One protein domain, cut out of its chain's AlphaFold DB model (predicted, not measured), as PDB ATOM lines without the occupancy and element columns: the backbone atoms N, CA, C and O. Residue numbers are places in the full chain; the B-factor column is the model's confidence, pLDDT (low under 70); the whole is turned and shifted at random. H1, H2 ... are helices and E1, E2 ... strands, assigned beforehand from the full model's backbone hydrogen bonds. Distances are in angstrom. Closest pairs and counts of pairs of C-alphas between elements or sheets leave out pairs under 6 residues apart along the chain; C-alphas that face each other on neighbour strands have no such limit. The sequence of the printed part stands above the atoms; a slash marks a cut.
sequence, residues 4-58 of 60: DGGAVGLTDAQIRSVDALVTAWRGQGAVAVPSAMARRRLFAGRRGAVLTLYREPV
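What this domain is: This is residues 4 to 58 of the 60 residues of an uncharacterized protein of Mycobacterium sp. SWH-M1 (UniProt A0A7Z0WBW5). A long hairpin of two strands, E2 and E3, has the short strand E1 added along E2, and one helix, H1, packs slantwise over E1 and E2 with its residues 14 to 22. The three strands make a small antiparallel sheet in which E2 bends, and H1 reaches mainly the E1 and E2 part of it and hardly E3. The printed part has 55 residues, with the named elements H1, E1, E2 and E3 in that order along the chain and a sheet order of E1, E2, E3. The class is mixed, helices and strands. The whole is compact, with a radius of gyration of the C-alphas of 10.9 A, and rounded, spanning 31 by 23 by 19 A.

Where its parts are: E2 runs from residue 40 to 47, 20.5 A from first to last C-alpha, and bends by 55 degrees at residue 44. E3, residues 50 to 57, measures 22.7 A and ends with C-alpha 57 at (-38.075, 56.105, 56.630). E1 is short, residues 31 to 33, with C-alpha 31 at (-30.359, 46.479, 47.035). H1 holds residues 12 to 23, is 16.0 A long and begins with C-alpha 12 at (-19.415, 50.064, 41.750).

How they stand to each other: E1, E2 and E3 form a meander, each strand the antiparallel neighbour of the one before; E2 is the inner strand. The hairpin of E2 and E3 has an angle of 154 degrees between directions, with N 43 and O 54 at 2.9 A and N 45 and O 52 at 2.8 A, both within hydrogen-bond range. The hairpin of E1 and E2 has an angle of 142 degrees, with N 31 and O 44 within hydrogen-bond range at 2.8 A. H1 is on the sheet at a height over the sheet of 9.3 A, giving two layers, a helix on one face of a sheet. It lies over E1 and E2, and on the local plane its line and that of E1 stand at 46 degrees, slantwise to the strands. The closest C-alphas of H1 and E1 are those of Val 18 and Val 31, 6.4 A apart; those of H1 and E2 are Val 18 and Ala 44, 7.0 A apart. In H1 every O i to N i+4 pair is within hydrogen-bond range.

The domain as a whole: The two C-alphas farthest apart, those of Arg 26 and Ala 38, are 31.7 A apart. The printed part has no cut. The link from E2 to E3 is tight, while those from H1 to E1 and from E1 to E2 are short. The mean pLDDT of the printed part is 94.9, and no printed residue is under 70.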
ATOM      1  N   ASP A   4     -34.505  58.046  37.491       94.88
ATOM      2  CA  ASP A   4     -35.880  58.562  37.508       94.88
ATOM      3  C   ASP A   4     -36.528  58.494  38.906       94.88
ATOM      4  O   ASP A   4     -37.195  59.423  39.348       94.88
ATOM      5  N   GLY A   5     -36.249  57.437  39.674       92.81
ATOM      6  CA  GLY A   5     -36.729  57.314  41.050       92.81
ATOM      7  C   GLY A   5     -35.886  58.002  42.123       92.81
ATOM      8  O   GLY A   5     -36.210  57.876  43.312       92.81
ATOM      9  N   GLY A   6     -34.841  58.733  41.723       94.81
ATOM     10  CA  GLY A   6     -34.014  59.564  42.599       94.81
ATOM     11  C   GLY A   6     -32.793  58.866  43.193       94.81
ATOM     12  O   GLY A   6     -32.285  59.323  44.224       94.81
ATOM     13  N   ALA A   7     -32.335  57.761  42.598       96.44
ATOM     14  CA  ALA A   7     -31.060  57.151  42.961       96.44
ATOM     15  C   ALA A   7     -29.895  57.973  42.389       96.44
ATOM     16  O   ALA A   7     -29.956  58.417  41.243       96.44
ATOM     17  N   VAL A   8     -28.832  58.171  43.170       96.38
ATOM     18  CA  VAL A   8     -27.680  59.013  42.790       96.38
ATOM     19  C   VAL A   8     -26.389  58.443  43.355       96.38
ATOM     20  O   VAL A   8     -26.409  57.905  44.450       96.38
ATOM     21  N   GLY A   9     -25.260  58.590  42.657       96.06
ATOM     22  CA  GLY A   9     -23.938  58.290  43.227       96.06
ATOM     23  C   GLY A   9     -23.738  56.839  43.684       96.06
ATOM     24  O   GLY A   9     -23.117  56.611  44.719       96.06
ATOM     25  N   LEU A  10     -24.288  55.861  42.953       97.12
ATOM     26  CA  LEU A  10     -24.088  54.445  43.273       97.12
ATOM     27  C   LEU A  10     -22.599  54.092  43.218       97.12
ATOM     28  O   LEU A  10     -21.894  54.465  42.279       97.12
ATOM     29  N   THR A  11     -22.148  53.313  44.196       97.62
ATOM     30  CA  THR A  11     -20.820  52.702  44.146       97.62
ATOM     31  C   THR A  11     -20.795  51.567  43.125       97.62
ATOM     32  O   THR A  11     -21.823  50.965  42.812       97.62
ATOM     33  N   ASP A  12     -19.607  51.208  42.649       98.19
ATOM     34  CA  ASP A  12     -19.415  50.064  41.750       98.19
ATOM     35  C   ASP A  12     -19.992  48.752  42.330       98.19
ATOM     36  O   ASP A  12     -20.668  47.990  41.639       98.19
ATOM     37  N   ALA A  13     -19.837  48.528  43.639       97.94
ATOM     38  CA  ALA A  13     -20.429  47.376  44.321       97.94
ATOM     39  C   ALA A  13     -21.971  47.389  44.284       97.94
ATOM     40  O   ALA A  13     -22.602  46.342  44.106       97.94
ATOM     41  N   GLN A  14     -22.590  48.565  44.416       97.44
ATOM     42  CA  GLN A  14     -24.044  48.712  44.311       97.44
ATOM     43  C   GLN A  14     -24.523  48.522  42.876       97.44
ATOM     44  O   GLN A  14     -25.528  47.846  42.675       97.44
ATOM     45  N   ILE A  15     -23.791  49.041  41.887       97.62
ATOM     46  CA  ILE A  15     -24.092  48.821  40.467       97.62
ATOM     47  C   ILE A  15     -24.074  47.325  40.154       97.62
ATOM     48  O   ILE A  15     -25.044  46.821  39.599       97.62
ATOM     49  N   ARG A  16     -23.041  46.586  40.583       98.00
ATOM     50  CA  ARG A  16     -22.987  45.125  40.391       98.00
ATOM     51  C   ARG A  16     -24.103  44.377  41.113       98.00
ATOM     52  O   ARG A  16     -24.637  43.408  40.586       98.00
ATOM     53  N   SER A  17     -24.475  44.821  42.310       97.88
ATOM     54  CA  SER A  17     -25.579  44.206  43.058       97.88
ATOM     55  C   SER A  17     -26.922  44.432  42.358       97.88
ATOM     56  O   SER A  17     -27.738  43.516  42.265       97.88
ATOM     57  N   VAL A  18     -27.141  45.642  41.836       97.62
ATOM     58  CA  VAL A  18     -28.312  45.992  41.023       97.62
ATOM     59  C   VAL A  18     -28.317  45.212  39.711       97.62
ATOM     60  O   VAL A  18     -29.367  44.715  39.320       97.62
ATOM     61  N   ASP A  19     -27.173  45.069  39.044       97.62
ATOM     62  CA  ASP A  19     -27.067  44.255  37.835       97.62
ATOM     63  C   ASP A  19     -27.490  42.812  38.124       97.62
ATOM     64  O   ASP A  19     -28.426  42.319  37.502       97.62
ATOM     65  N   ALA A  20     -26.931  42.188  39.163       97.31
ATOM     66  CA  ALA A  20     -27.301  40.832  39.564       97.31
ATOM     67  C   ALA A  20     -28.794  40.694  39.924       97.31
ATOM     68  O   ALA A  20     -29.406  39.665  39.634       97.31
ATOM     69  N   LEU A  21     -29.402  41.723  40.526       96.75
ATOM     70  CA  LEU A  21     -30.847  41.772  40.783       96.75
ATOM     71  C   LEU A  21     -31.672  41.760  39.481       96.75
ATOM     72  O   LEU A  21     -32.768  41.192  39.447       96.75
ATOM     73  N   VAL A  22     -31.172  42.384  38.415       95.56
ATOM     74  CA  VAL A  22     -31.858  42.473  37.118       95.56
ATOM     75  C   VAL A  22     -31.608  41.224  36.274       95.56
ATOM     76  O   VAL A  22     -32.561  40.619  35.778       95.56
ATOM     77  N   THR A  23     -30.345  40.829  36.131       96.44
ATOM     78  CA  THR A  23     -29.872  39.851  35.142       96.44
ATOM     79  C   THR A  23     -29.765  38.431  35.697       96.44
ATOM     80  O   THR A  23     -29.958  37.472  34.954       96.44
ATOM     81  N   ALA A  24     -29.517  38.277  37.001       95.31
ATOM     82  CA  ALA A  24     -29.188  36.999  37.640       95.31
ATOM     83  C   ALA A  24     -30.038  36.727  38.893       95.31
ATOM     84  O   ALA A  24     -29.555  36.205  39.908       95.31
ATOM     85  N   TRP A  25     -31.320  37.100  38.841       94.06
ATOM     86  CA  TRP A  25     -32.212  36.940  39.983       94.06
ATOM     87  C   TRP A  25     -32.564  35.473  40.245       94.06
ATOM     88  O   TRP A  25     -33.057  34.758  39.377       94.06
ATOM     89  N   ARG A  26     -32.353  35.057  41.489       93.56
ATOM     90  CA  ARG A  26     -32.603  33.726  42.052       93.56
ATOM     91  C   ARG A  26     -33.189  33.807  43.467       93.56
ATOM     92  O   ARG A  26     -33.015  32.888  44.258       93.56
ATOM     93  N   GLY A  27     -33.832  34.929  43.803       92.31
ATOM     94  CA  GLY A  27     -34.389  35.191  45.136       92.31
ATOM     95  C   GLY A  27     -33.573  36.152  46.007       92.31
ATOM     96  O   GLY A  27     -33.819  36.234  47.206       92.31
ATOM     97  N   GLN A  28     -32.612  36.889  45.439       93.81
ATOM     98  CA  GLN A  28     -31.929  37.971  46.153       93.81
ATOM     99  C   GLN A  28     -32.947  39.014  46.630       93.81
ATOM    100  O   GLN A  28     -33.907  39.332  45.917       93.81
ATOM    101  N   GLY A  29     -32.697  39.558  47.820       94.56
ATOM    102  CA  GLY A  29     -33.430  40.701  48.354       94.56
ATOM    103  C   GLY A  29     -33.113  42.001  47.616       94.56
ATOM    104  O   GLY A  29     -32.312  42.041  46.680       94.56
ATOM    105  N   ALA A  30     -33.755  43.082  48.050       96.50
ATOM    106  CA  ALA A  30     -33.533  44.395  47.469       96.50
ATOM    107  C   ALA A  30     -32.143  44.953  47.802       96.50
ATOM    108  O   ALA A  30     -31.570  44.688  48.858       96.50
ATOM    109  N   VAL A  31     -31.635  45.784  46.901       97.56
ATOM    110  CA  VAL A  31     -30.359  46.479  47.035       97.56
ATOM    111  C   VAL A  31     -30.625  47.890  47.537       97.56
ATOM    112  O   VAL A  31     -31.328  48.663  46.887       97.56
ATOM    113  N   ALA A  32     -30.050  48.246  48.682       97.06
ATOM    114  CA  ALA A  32     -30.045  49.629  49.140       97.06
ATOM    115  C   ALA A  32     -29.196  50.480  48.188       97.06
ATOM    116  O   ALA A  32     -28.021  50.177  47.953       97.06
ATOM    117  N   VAL A  33     -29.786  51.545  47.654       97.12
ATOM    118  CA  VAL A  33     -29.117  52.483  46.753       97.12
ATOM    119  C   VAL A  33     -29.132  53.894  47.345       97.12
ATOM    120  O   VAL A  33     -30.116  54.298  47.973       97.12
ATOM    121  N   PRO A  34     -28.049  54.664  47.170       95.69
ATOM    122  CA  PRO A  34     -28.001  56.058  47.579       95.69
ATOM    123  C   PRO A  34     -29.050  56.885  46.836       95.69
ATOM    124  O   PRO A  34     -29.376  56.628  45.675       95.69
ATOM    125  N   SER A  35     -29.591  57.881  47.531       94.25
ATOM    126  CA  SER A  35     -30.636  58.768  47.032       94.25
ATOM    127  C   SER A  35     -30.393  60.192  47.506       94.25
ATOM    128  O   SER A  35     -29.863  60.405  48.593       94.25
ATOM    129  N   ALA A  36     -30.827  61.170  46.710       89.44
ATOM    130  CA  ALA A  36     -30.780  62.582  47.085       89.44
ATOM    131  C   ALA A  36     -31.818  62.960  48.167       89.44
ATOM    132  O   ALA A  36     -31.870  64.103  48.613       89.44
ATOM    133  N   MET A  37     -32.679  62.024  48.580       88.25
ATOM    134  CA  MET A  37     -33.739  62.276  49.554       88.25
ATOM    135  C   MET A  37     -33.212  62.246  50.992       88.25
ATOM    136  O   MET A  37     -32.656  61.248  51.446       88.25
ATOM    137  N   ALA A  38     -33.468  63.312  51.750       87.19
ATOM    138  CA  ALA A  38     -33.132  63.356  53.167       87.19
ATOM    139  C   ALA A  38     -33.971  62.352  53.981       87.19
ATOM    140  O   ALA A  38     -35.175  62.193  53.757       87.19
ATOM    141  N   ARG A  39     -33.323  61.709  54.964       88.38
ATOM    142  CA  ARG A  39     -33.949  60.843  55.984       88.38
ATOM    143  C   ARG A  39     -34.775  59.664  55.449       88.38
ATOM    144  O   ARG A  39     -35.657  59.149  56.137       88.38
ATOM    145  N   ARG A  40     -34.501  59.211  54.226       91.62
ATOM    146  CA  ARG A  40     -35.149  58.039  53.626       91.62
ATOM    147  C   ARG A  40     -34.112  57.153  52.960       91.62
ATOM    148  O   ARG A  40     -33.209  57.645  52.292       91.62
ATOM    149  N   ARG A  41     -34.265  55.842  53.119       93.56
ATOM    150  CA  ARG A  41     -33.509  54.842  52.357       93.56
ATOM    151  C   ARG A  41     -34.271  54.530  51.081       93.56
ATOM    152  O   ARG A  41     -35.496  54.433  51.112       93.56
ATOM    153  N   LEU A  42     -33.550  54.377  49.977       97.19
ATOM    154  CA  LEU A  42     -34.101  53.942  48.700       97.19
ATOM    155  C   LEU A  42     -33.594  52.535  48.402       97.19
ATOM    156  O   LEU A  42     -32.405  52.255  48.536       97.19
ATOM    157  N   PHE A  43     -34.498  51.657  47.986       97.81
ATOM    158  CA  PHE A  43     -34.181  50.276  47.661       97.81
ATOM    159  C   PHE A  43     -34.593  49.959  46.233       97.81
ATOM    160  O   PHE A  43     -35.723  50.234  45.825       97.81
ATOM    161  N   ALA A  44     -33.677  49.340  45.496       98.00
ATOM    162  CA  ALA A  44     -33.946  48.680  44.233       98.00
ATOM    163  C   ALA A  44     -34.339  47.233  44.512       98.00
ATOM    164  O   ALA A  44     -33.520  46.440  44.965       98.00
ATOM    165  N   GLY A  45     -35.598  46.892  44.270       97.00
ATOM    166  CA  GLY A  45     -36.133  45.556  44.488       97.00
ATOM    167  C   GLY A  45     -36.742  44.961  43.229       97.00
ATOM    168  O   GLY A  45     -36.858  45.602  42.183       97.00
ATOM    169  N   ARG A  46     -37.184  43.714  43.361       95.38
ATOM    170  CA  ARG A  46     -37.936  43.000  42.334       95.38
ATOM    171  C   ARG A  46     -39.153  42.339  42.970       95.38
ATOM    172  O   ARG A  46     -39.031  41.662  43.987       95.38
ATOM    173  N   ARG A  47     -40.329  42.538  42.372       92.06
ATOM    174  CA  ARG A  47     -41.593  41.900  42.762       92.06
ATOM    175  C   ARG A  47     -42.087  41.058  41.590       92.06
ATOM    176  O   ARG A  47     -42.691  41.572  40.650       92.06
ATOM    177  N   GLY A  48     -41.775  39.764  41.624       89.25
ATOM    178  CA  GLY A  48     -42.019  38.858  40.499       89.25
ATOM    179  C   GLY A  48     -41.203  39.265  39.268       89.25
ATOM    180  O   GLY A  48     -39.974  39.300  39.308       89.25
ATOM    181  N   ALA A  49     -41.879  39.595  38.170       90.06
ATOM    182  CA  ALA A  49     -41.228  40.040  36.936       90.06
ATOM    183  C   ALA A  49     -40.913  41.548  36.900       90.06
ATOM    184  O   ALA A  49     -40.251  42.003  35.973       90.06
ATOM    185  N   VAL A  50     -41.369  42.325  37.888       94.75
ATOM    186  CA  VAL A  50     -41.317  43.793  37.849       94.75
ATOM    187  C   VAL A  50     -40.210  44.324  38.757       94.75
ATOM    188  O   VAL A  50     -40.148  43.980  39.940       94.75
ATOM    189  N   LEU A  51     -39.350  45.190  38.217       96.88
ATOM    190  CA  LEU A  51     -38.384  45.965  39.000       96.88
ATOM    191  C   LEU A  51     -39.105  47.119  39.700       96.88
ATOM    192  O   LEU A  51     -39.901  47.821  39.078       96.88
ATOM    193  N   THR A  52     -38.850  47.305  40.992       96.38
ATOM    194  CA  THR A  52     -39.588  48.261  41.826       96.38
ATOM    195  C   THR A  52     -38.673  49.045  42.748       96.38
ATOM    196  O   THR A  52     -37.687  48.510  43.260       96.38
ATOM    197  N   LEU A  53     -38.962  50.340  42.909       97.12
ATOM    198  CA  LEU A  53     -38.295  51.189  43.888       97.12
ATOM    199  C   LEU A  53     -39.239  51.383  45.045       97.12
ATOM    200  O   LEU A  53     -40.398  51.749  44.859       97.12
ATOM    201  N   TYR A  54     -38.716  51.201  46.243       96.00
ATOM    202  CA  TYR A  54     -39.453  51.522  47.446       96.00
ATOM    203  C   TYR A  54     -38.552  52.239  48.438       96.00
ATOM    204  O   TYR A  54     -37.321  52.209  48.349       96.00
ATOM    205  N   ARG A  55     -39.202  52.973  49.334       94.12
ATOM    206  CA  ARG A  55     -38.551  53.881  50.265       94.12
ATOM    207  C   ARG A  55     -38.947  53.495  51.669       94.12
ATOM    208  O   ARG A  55     -40.124  53.254  51.921       94.12
ATOM    209  N   GLU A  56     -37.982  53.531  52.568       93.44
ATOM    210  CA  GLU A  56     -38.231  53.334  53.990       93.44
ATOM    211  C   GLU A  56     -37.755  54.568  54.760       93.44
ATOM    212  O   GLU A  56     -36.694  55.122  54.437       93.44
ATOM    213  N   PRO A  57     -38.533  55.050  55.742       90.75
ATOM    214  CA  PRO A  57     -38.075  56.105  56.630       90.75
ATOM    215  C   PRO A  57     -36.869  55.617  57.438       90.75
ATOM    216  O   PRO A  57     -36.799  54.459  57.846       90.75
ATOM    217  N   VAL A  58     -35.916  56.513  57.677       87.19
ATOM    218  CA  VAL A  58     -34.878  56.278  58.683       87.19
ATOM    219  C   VAL A  58     -35.461  56.707  60.028       87.19
ATOM    220  O   VAL A  58     -35.944  57.836  60.136       87.19
TER     221      VAL A  58